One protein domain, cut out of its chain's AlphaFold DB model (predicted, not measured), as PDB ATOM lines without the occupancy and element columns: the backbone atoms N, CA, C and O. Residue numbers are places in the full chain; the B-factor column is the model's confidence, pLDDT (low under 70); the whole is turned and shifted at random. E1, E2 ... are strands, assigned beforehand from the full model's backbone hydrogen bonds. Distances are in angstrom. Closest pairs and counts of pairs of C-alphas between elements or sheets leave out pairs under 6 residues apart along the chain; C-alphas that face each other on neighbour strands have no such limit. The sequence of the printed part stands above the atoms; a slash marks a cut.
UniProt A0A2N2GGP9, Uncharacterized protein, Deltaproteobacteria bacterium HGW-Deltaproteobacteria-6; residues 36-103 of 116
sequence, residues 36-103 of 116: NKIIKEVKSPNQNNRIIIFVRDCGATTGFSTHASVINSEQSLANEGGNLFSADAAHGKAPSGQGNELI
ATOM      1  N   ASN A  36     165.832 183.282 118.446       93.69
ATOM      2  CA  ASN A  36     165.995 183.931 119.742       93.69
ATOM      3  C   ASN A  36     166.820 183.026 120.664       93.69
ATOM      4  O   ASN A  36     166.406 181.909 120.980       93.69
ATOM      5  N   LYS A  37     167.968 183.517 121.133       92.56
ATOM      6  CA  LYS A  37     168.829 182.842 122.108       92.56
ATOM      7  C   LYS A  37     168.697 183.518 123.468       92.56
ATOM      8  O   LYS A  37     169.075 184.674 123.626       92.56
ATOM      9  N   ILE A  38     168.181 182.790 124.454       94.50
ATOM     10  CA  ILE A  38     168.018 183.302 125.819       94.50
ATOM     11  C   ILE A  38     169.393 183.500 126.467       94.50
ATOM     12  O   ILE A  38     170.229 182.599 126.454       94.50
ATOM     13  N   ILE A  39     169.600 184.683 127.046       92.81
ATOM     14  CA  ILE A  39     170.804 185.058 127.797       92.81
ATOM     15  C   ILE A  39     170.527 185.024 129.301       92.81
ATOM     16  O   ILE A  39     171.344 184.526 130.072       92.81
ATOM     17  N   LYS A  40     169.374 185.550 129.734       93.19
ATOM     18  CA  LYS A  40     169.010 185.647 131.154       93.19
ATOM     19  C   LYS A  40     167.497 185.644 131.348       93.19
ATOM     20  O   LYS A  40     166.769 186.242 130.562       93.19
ATOM     21  N   GLU A  41     167.043 185.051 132.448       95.06
ATOM     22  CA  GLU A  41     165.660 185.144 132.922       95.06
ATOM     23  C   GLU A  41     165.618 185.739 134.334       95.06
ATOM     24  O   GLU A  41     166.426 185.383 135.193       95.06
ATOM     25  N   VAL A  42     164.667 186.640 134.586       94.75
ATOM     26  CA  VAL A  42     164.453 187.276 135.893       94.75
ATOM     27  C   VAL A  42     162.976 187.189 136.259       94.75
ATOM     28  O   VAL A  42     162.135 187.889 135.687       94.75
ATOM     29  N   LYS A  43     162.645 186.334 137.231       94.38
ATOM     30  CA  LYS A  43     161.275 186.195 137.743       94.38
ATOM     31  C   LYS A  43     160.838 187.457 138.486       94.38
ATOM     32  O   LYS A  43     161.632 188.076 139.191       94.38
ATOM     33  N   SER A  44     159.572 187.820 138.319       93.00
ATOM     34  CA  SER A  44     158.922 188.856 139.126       93.00
ATOM     35  C   SER A  44     158.786 188.414 140.587       93.00
ATOM     36  O   SER A  44     158.698 187.208 140.841       93.00
ATOM     37  N   PRO A  45     158.707 189.353 141.551       91.19
ATOM     38  CA  PRO A  45     158.546 189.024 142.969       91.19
ATOM     39  C   PRO A  45     157.324 188.140 143.263       91.19
ATOM     40  O   PRO A  45     157.391 187.226 144.076       91.19
ATOM     41  N   ASN A  46     156.215 188.366 142.551       90.88
ATOM     42  CA  ASN A  46     154.990 187.569 142.677       90.88
ATOM     43  C   ASN A  46     154.982 186.293 141.816       90.88
ATOM     44  O   ASN A  46     153.981 185.587 141.797       90.88
ATOM     45  N   GLN A  47     156.066 186.019 141.089       90.69
ATOM     46  CA  GLN A  47     156.253 184.859 140.218       90.69
ATOM     47  C   GLN A  47     155.243 184.703 139.067       90.69
ATOM     48  O   GLN A  47     155.309 183.703 138.358       90.69
ATOM     49  N   ASN A  48     154.368 185.678 138.802       94.31
ATOM     50  CA  ASN A  48     153.380 185.587 137.716       94.31
ATOM     51  C   ASN A  48     153.977 185.927 136.345       94.31
ATOM     52  O   ASN A  48     153.499 185.458 135.312       94.31
ATOM     53  N   ASN A  49     155.028 186.744 136.344       95.31
ATOM     54  CA  ASN A  49     155.745 187.155 135.145       95.31
ATOM     55  C   ASN A  49     157.243 186.887 135.271       95.31
ATOM     56  O   ASN A  49     157.799 186.798 136.372       95.31
ATOM     57  N   ARG A  50     157.922 186.881 134.132       95.88
ATOM     58  CA  ARG A  50     159.378 186.908 134.038       95.88
ATOM     59  C   ARG A  50     159.815 187.848 132.929       95.88
ATOM     60  O   ARG A  50     159.138 187.977 131.910       95.88
ATOM     61  N   ILE A  51     160.952 188.497 133.141       96.75
ATOM     62  CA  ILE A  51     161.674 189.193 132.082       96.75
ATOM     63  C   ILE A  51     162.662 188.203 131.482       96.75
ATOM     64  O   ILE A  51     163.451 187.606 132.213       96.75
ATOM     65  N   ILE A  52     162.626 188.044 130.166       96.88
ATOM     66  CA  ILE A  52     163.605 187.265 129.411       96.88
ATOM     67  C   ILE A  52     164.447 188.233 128.594       96.88
ATOM     68  O   ILE A  52     163.907 188.980 127.782       96.88
ATOM     69  N   ILE A  53     165.758 188.199 128.809       95.69
ATOM     70  CA  ILE A  53     166.756 188.879 127.988       95.69
ATOM     71  C   ILE A  53     167.281 187.861 126.987       95.69
ATOM     72  O   ILE A  53     167.709 186.767 127.370       95.69
ATOM     73  N   PHE A  54     167.248 188.210 125.710       94.44
ATOM     74  CA  PHE A  54     167.645 187.316 124.634       94.44
ATOM     75  C   PHE A  54     168.302 188.084 123.495       94.44
ATOM     76  O   PHE A  54     168.069 189.276 123.309       94.44
ATOM     77  N   VAL A  55     169.116 187.377 122.726       92.62
ATOM     78  CA  VAL A  55     169.706 187.878 121.489       92.62
ATOM     79  C   VAL A  55     168.888 187.339 120.333       92.62
ATOM     80  O   VAL A  55     168.597 186.141 120.283       92.62
ATOM     81  N   ARG A  56     168.495 188.229 119.427       92.06
ATOM     82  CA  ARG A  56     167.824 187.875 118.182       92.06
ATOM     83  C   ARG A  56     168.827 187.948 117.040       92.06
ATOM     84  O   ARG A  56     169.508 188.957 116.871       92.06
ATOM     85  N   ASP A  57     168.891 186.871 116.268       88.31
ATOM     86  CA  ASP A  57     169.710 186.744 115.064       88.31
ATOM     87  C   ASP A  57     168.808 186.321 113.903       88.31
ATOM     88  O   ASP A  57     168.163 185.280 113.987       88.31
ATOM     89  N   CYS A  58     168.737 187.133 112.847       86.12
ATOM     90  CA  CYS A  58     167.972 186.849 111.628       86.12
ATOM     91  C   CYS A  58     168.857 186.479 110.426       86.12
ATOM     92  O   CYS A  58     168.382 186.424 109.289       86.12
ATOM     93  N   GLY A  59     170.135 186.183 110.672       79.25
ATOM     94  CA  GLY A  59     171.090 185.709 109.683       79.25
ATOM     95  C   GLY A  59     172.069 186.775 109.193       79.25
ATOM     96  O   GLY A  59     172.079 187.921 109.630       79.25
ATOM     97  N   ALA A  60     172.909 186.379 108.232       64.88
ATOM     98  CA  ALA A  60     174.165 187.053 107.883       64.88
ATOM     99  C   ALA A  60     174.066 188.538 107.490       64.88
ATOM    100  O   ALA A  60     175.041 189.272 107.624       64.88
ATOM    101  N   THR A  61     172.923 188.984 106.967       63.59
ATOM    102  CA  THR A  61     172.733 190.372 106.515       63.59
ATOM    103  C   THR A  61     172.072 191.269 107.560       63.59
ATOM    104  O   THR A  61     171.955 192.471 107.336       63.59
ATOM    105  N   THR A  62     171.639 190.711 108.689       65.81
ATOM    106  CA  THR A  62     171.050 191.439 109.817       65.81
ATOM    107  C   THR A  62     171.963 191.299 111.028       65.81
ATOM    108  O   THR A  62     172.335 190.192 111.396       65.81
ATOM    109  N   GLY A  63     172.353 192.418 111.637       69.88
ATOM    110  CA  GLY A  63     173.152 192.386 112.862       69.88
ATOM    111  C   GLY A  63     172.388 191.753 114.028       69.88
ATOM    112  O   GLY A  63     171.159 191.767 114.055       69.88
ATOM    113  N   PHE A  64     173.130 191.231 115.002       83.19
ATOM    114  CA  PHE A  64     172.580 190.783 116.278       83.19
ATOM    115  C   PHE A  64     171.974 191.960 117.042       83.19
ATOM    116  O   PHE A  64     172.571 193.040 117.111       83.19
ATOM    117  N   SER A  65     170.822 191.732 117.662       89.31
ATOM    118  CA  SER A  65     170.194 192.691 118.567       89.31
ATOM    119  C   SER A  65     169.870 192.038 119.903       89.31
ATOM    120  O   SER A  65     169.425 190.891 119.973       89.31
ATOM    121  N   THR A  66     170.083 192.782 120.983       93.31
ATOM    122  CA  THR A  66     169.676 192.376 122.326       93.31
ATOM    123  C   THR A  66     168.265 192.882 122.587       93.31
ATOM    124  O   THR A  66     167.951 194.059 122.401       93.31
ATOM    125  N   HIS A  67     167.413 191.984 123.055       95.25
ATOM    126  CA  HIS A  67     166.019 192.239 123.358       95.25
ATOM    127  C   HIS A  67     165.696 191.866 124.799       95.25
ATOM    128  O   HIS A  67     166.351 191.020 125.411       95.25
ATOM    129  N   ALA A  68     164.631 192.470 125.318       96.38
ATOM    130  CA  ALA A  68     163.955 191.979 126.503       96.38
ATOM    131  C   ALA A  68     162.456 191.856 126.240       96.38
ATOM    132  O   ALA A  68     161.858 192.716 125.582       96.38
ATOM    133  N   SER A  69     161.853 190.814 126.804       97.38
ATOM    134  CA  SER A  69     160.404 190.651 126.861       97.38
ATOM    135  C   SER A  69     159.938 190.380 128.279       97.38
ATOM    136  O   SER A  69     160.561 189.600 128.993       97.38
ATOM    137  N   VAL A  70     158.806 190.965 128.659       96.69
ATOM    138  CA  VAL A  70     158.011 190.508 129.801       96.69
ATOM    139  C   VAL A  70     157.019 189.477 129.288       96.69
ATOM    140  O   VAL A  70     156.232 189.772 128.387       96.69
ATOM    141  N   ILE A  71     157.046 188.280 129.865       97.00
ATOM    142  CA  ILE A  71     156.092 187.215 129.549       97.00
ATOM    143  C   ILE A  71     155.533 186.597 130.826       97.00
ATOM    144  O   ILE A  71     156.138 186.692 131.898       97.00
ATOM    145  N   ASN A  72     154.383 185.936 130.701       96.75
ATOM    146  CA  ASN A  72     153.854 185.116 131.780       96.75
ATOM    147  C   ASN A  72     154.837 183.975 132.109       96.75
ATOM    148  O   ASN A  72     155.489 183.430 131.216       96.75
ATOM    149  N   SER A  73     154.945 183.610 133.387       93.44
ATOM    150  CA  SER A  73     155.894 182.588 133.852       93.44
ATOM    151  C   SER A  73     155.701 181.206 133.221       93.44
ATOM    152  O   SER A  73     156.684 180.486 133.059       93.44
ATOM    153  N   GLU A  74     154.484 180.854 132.804       93.94
ATOM    154  CA  GLU A  74     154.174 179.563 132.172       93.94
ATOM    155  C   GLU A  74     154.338 179.591 130.642       93.94
ATOM    156  O   GLU A  74     154.327 178.553 129.981       93.94
ATOM    157  N   GLN A  75     154.501 180.776 130.050       95.31
ATOM    158  CA  GLN A  75     154.585 180.939 128.602       95.31
ATOM    159  C   GLN A  75     156.030 180.787 128.114       95.31
ATOM    160  O   GLN A  75     156.953 181.323 128.725       95.31
ATOM    161  N   SER A  76     156.245 180.094 126.997       94.50
ATOM    162  CA  SER A  76     157.547 180.057 126.324       94.50
ATOM    163  C   SER A  76     157.822 181.344 125.539       94.50
ATOM    164  O   SER A  76     156.904 182.027 125.080       94.50
ATOM    165  N   LEU A  77     159.104 181.679 125.361       95.19
ATOM    166  CA  LEU A  77     159.496 182.783 124.490       95.19
ATOM    167  C   LEU A  77     159.142 182.437 123.037       95.19
ATOM    168  O   LEU A  77     159.638 181.453 122.487       95.19
ATOM    169  N   ALA A  78     158.302 183.256 122.414       92.75
ATOM    170  CA  ALA A  78     157.993 183.135 120.998       92.75
ATOM    171  C   ALA A  78     159.155 183.653 120.128       92.75
ATOM    172  O   ALA A  78     159.972 184.467 120.571       92.75
ATOM    173  N   ASN A  79     159.244 183.180 118.880       91.50
ATOM    174  CA  ASN A  79     160.293 183.584 117.938       91.50
ATOM    175  C   ASN A  79     159.999 184.947 117.282       91.50
ATOM    176  O   ASN A  79     159.885 185.077 116.065       91.50
ATOM    177  N   GLU A  80     159.871 185.971 118.108       90.88
ATOM    178  CA  GLU A  80     159.526 187.332 117.711       90.88
ATOM    179  C   GLU A  80     160.403 188.349 118.453       90.88
ATOM    180  O   GLU A  80     161.229 187.991 119.300       90.88
ATOM    181  N   GLY A  81     160.295 189.622 118.071       91.69
ATOM    182  CA  GLY A  81     161.032 190.703 118.717       91.69
ATOM    183  C   GLY A  81     160.612 190.919 120.176       91.69
ATOM    184  O   GLY A  81     159.511 190.563 120.592       91.69
ATOM    185  N   GLY A  82     161.511 191.525 120.953       93.62
ATOM    186  CA  GLY A  82     161.255 191.903 122.344       93.62
ATOM    187  C   GLY A  82     160.073 192.861 122.507       93.62
ATOM    188  O   GLY A  82     159.960 193.814 121.738       93.62
ATOM    189  N   ASN A  83     159.229 192.652 123.524       96.31
ATOM    190  CA  ASN A  83     158.092 193.541 123.823       96.31
ATOM    191  C   ASN A  83     158.401 194.638 124.864       96.31
ATOM    192  O   ASN A  83     157.581 195.533 125.060       96.31
ATOM    193  N   LEU A  84     159.561 194.574 125.528       95.50
ATOM    194  CA  LEU A  84     159.992 195.538 126.545       95.50
ATOM    195  C   LEU A  84     161.164 196.393 126.055       95.50
ATOM    196  O   LEU A  84     161.181 197.602 126.269       95.50
ATOM    197  N   PHE A  85     162.156 195.766 125.424       95.06
ATOM    198  CA  PHE A  85     163.382 196.428 124.983       95.06
ATOM    199  C   PHE A  85     163.931 195.785 123.706       95.06
ATOM    200  O   PHE A  85     163.803 194.574 123.506       95.06
ATOM    201  N   SER A  86     164.562 196.599 122.858       93.62
ATOM    202  CA  SER A  86     165.233 196.183 121.627       93.62
ATOM    203  C   SER A  86     166.327 197.188 121.279       93.62
ATOM    204  O   SER A  86     166.017 198.353 121.032       93.62
ATOM    205  N   ALA A  87     167.581 196.746 121.217       91.44
ATOM    206  CA  ALA A  87     168.695 197.573 120.762       91.44
ATOM    207  C   ALA A  87     169.830 196.727 120.166       91.44
ATOM    208  O   ALA A  87     170.014 195.565 120.527       91.44
ATOM    209  N   ASP A  88     170.608 197.329 119.269       89.50
ATOM    210  CA  ASP A  88     171.827 196.756 118.701       89.50
ATOM    211  C   ASP A  88     173.062 197.570 119.124       89.50
ATOM    212  O   ASP A  88     172.964 198.652 119.708       89.50
ATOM    213  N   ALA A  89     174.254 197.064 118.810       86.88
ATOM    214  CA  ALA A  89     175.495 197.783 119.092       86.88
ATOM    215  C   ALA A  89     175.807 198.917 118.093       86.88
ATOM    216  O   ALA A  89     176.931 199.426 118.078       86.88
ATOM    217  N   ALA A  90     174.864 199.289 117.217       86.06
ATOM    218  CA  ALA A  90     175.031 200.278 116.154       86.06
ATOM    219  C   ALA A  90     176.347 200.117 115.362       86.06
ATOM    220  O   ALA A  90     177.073 201.088 115.135       86.06
ATOM    221  N   HIS A  91     176.649 198.885 114.932       81.19
ATOM    222  CA  HIS A  91     177.889 198.507 114.231       81.19
ATOM    223  C   HIS A  91     179.171 198.736 115.056       81.19
ATOM    224  O   HIS A  91     180.187 199.190 114.532       81.19
ATOM    225  N   GLY A  92     179.122 198.439 116.358       80.94
ATOM    226  CA  GLY A  92     180.265 198.556 117.271       80.94
ATOM    227  C   GLY A  92     180.455 199.950 117.875       80.94
ATOM    228  O   GLY A  92     181.498 200.230 118.458       80.94
ATOM    229  N   LYS A  93     179.463 200.841 117.747       85.94
ATOM    230  CA  LYS A  93     179.467 202.155 118.415       85.94
ATOM    231  C   LYS A  93     179.098 202.063 119.893       85.94
ATOM    232  O   LYS A  93     179.492 202.937 120.661       85.94
ATOM    233  N   ALA A  94     178.332 201.047 120.284       84.38
ATOM    234  CA  ALA A  94     178.044 200.767 121.683       84.38
ATOM    235  C   ALA A  94     178.948 199.634 122.196       84.38
ATOM    236  O   ALA A  94     179.250 198.713 121.432       84.38
ATOM    237  N   PRO A  95     179.361 199.668 123.477       79.44
ATOM    238  CA  PRO A  95     180.061 198.550 124.094       79.44
ATOM    239  C   PRO A  95     179.220 197.276 124.003       79.44
ATOM    240  O   PRO A  95     178.051 197.264 124.392       79.44
ATOM    241  N   SER A  96     179.823 196.202 123.509       79.19
ATOM    242  CA  SER A  96     179.154 194.920 123.321       79.19
ATOM    243  C   SER A  96     180.056 193.757 123.715       79.19
ATOM    244  O   SER A  96     181.283 193.854 123.639       79.19
ATOM    245  N   GLY A  97     179.439 192.646 124.109       70.94
ATOM    246  CA  GLY A  97     180.101 191.363 124.301       70.94
ATOM    247  C   GLY A  97     180.489 190.697 122.976       70.94
ATOM    248  O   GLY A  97     180.488 191.310 121.904       70.94
ATOM    249  N   GLN A  98     180.832 189.411 123.049       65.62
ATOM    250  CA  GLN A  98     181.168 188.611 121.873       65.62
ATOM    251  C   GLN A  98     179.964 188.571 120.913       65.62
ATOM    252  O   GLN A  98     178.903 188.091 121.285       65.62
ATOM    253  N   GLY A  99     180.116 189.093 119.689       64.94
ATOM    254  CA  GLY A  99     179.048 189.070 118.677       64.94
ATOM    255  C   GLY A  99     178.068 190.253 118.687       64.94
ATOM    256  O   GLY A  99     176.934 190.081 118.268       64.94
ATOM    257  N   ASN A 100     178.478 191.455 119.120       70.56
ATOM    258  CA  ASN A 100     177.635 192.671 119.158       70.56
ATOM    259  C   ASN A 100     176.433 192.611 120.128       70.56
ATOM    260  O   ASN A 100     175.558 193.474 120.083       70.56
ATOM    261  N   GLU A 101     176.413 191.643 121.044       78.56
ATOM    262  CA  GLU A 101     175.410 191.544 122.107       78.56
ATOM    263  C   GLU A 101     175.603 192.684 123.123       78.56
ATOM    264  O   GLU A 101     176.679 192.842 123.705       78.56
ATOM    265  N   LEU A 102     174.570 193.492 123.365       87.38
ATOM    266  CA  LEU A 102     174.599 194.509 124.419       87.38
ATOM    267  C   LEU A 102     174.471 193.861 125.800       87.38
ATOM    268  O   LEU A 102     173.646 192.967 126.000       87.38
ATOM    269  N   ILE A 103     175.231 194.375 126.769       85.00
ATOM    270  CA  ILE A 103     175.074 194.011 128.180       85.00
ATOM    271  C   ILE A 103     173.873 194.782 128.730       85.00
ATOM    272  O   ILE A 103     173.899 196.009 128.810       85.00
TER     273      ILE A 103
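AT A GLANCE: This is residues 36 to 103 of the 116 residues of an uncharacterized protein of Deltaproteobacteria bacterium HGW-Deltaproteobacteria-6 (UniProt A0A2N2GGP9). The printed part is a narrow, strongly twisted sheet of four antiparallel strands: E1, E2 and E3 are long, E4 is a short strand along one edge, and the last residues, 89 to 103, loop round beyond the end of E4. The turns E1 to E2 and E2 to E3 make the two far ends of the long axis. The 68 printed residues hold E1, E2, E3 and E4 in chain order, also the order across the sheet, and no named helix; the class is all strand, with under half of the residues in named elements. The whole is compact, with a radius of gyration of the C-alphas of 12.6 A, yet elongated, spanning 38 by 21 by 16 A.

IN THESE COORDINATES: E1, residues 36 to 43, begins at C-alpha 36 (165.995, 183.931, 119.742), is 18.7 A long and bends by 69 degrees at residue 39. E2, residues 49 to 57, is 24.5 A long. E3, residues 65 to 72, is 22.3 A long. E4, residues 85 to 88, is 10.5 A long and ends at C-alpha 88 (171.827, 196.756, 118.701).

HOW THE PARTS SIT: The strands form a meander, each the antiparallel neighbour of the one before. The hairpin E1 and E2, at 161 degrees, has N 37 and O 55 2.8 A apart, within hydrogen-bond range. In the hairpin E2 and E3, at 152 degrees, N 52 and O 69 are 2.8 A apart. In the hairpin E3 and E4, at 166 degrees, N 66 and O 87 are 2.8 A apart. The edge strands E1 and E4 are apart.

THE WHOLE: The C-alphas of Asn 46 and Thr 61, the two farthest apart, are separated by 40.4 A. The printed part has no cut. The link E3 to E4, residues 73 to 84, is long. Mean pLDDT of the printed part is 88.5; residues 60 to 63 and 98 to 99 are under 70.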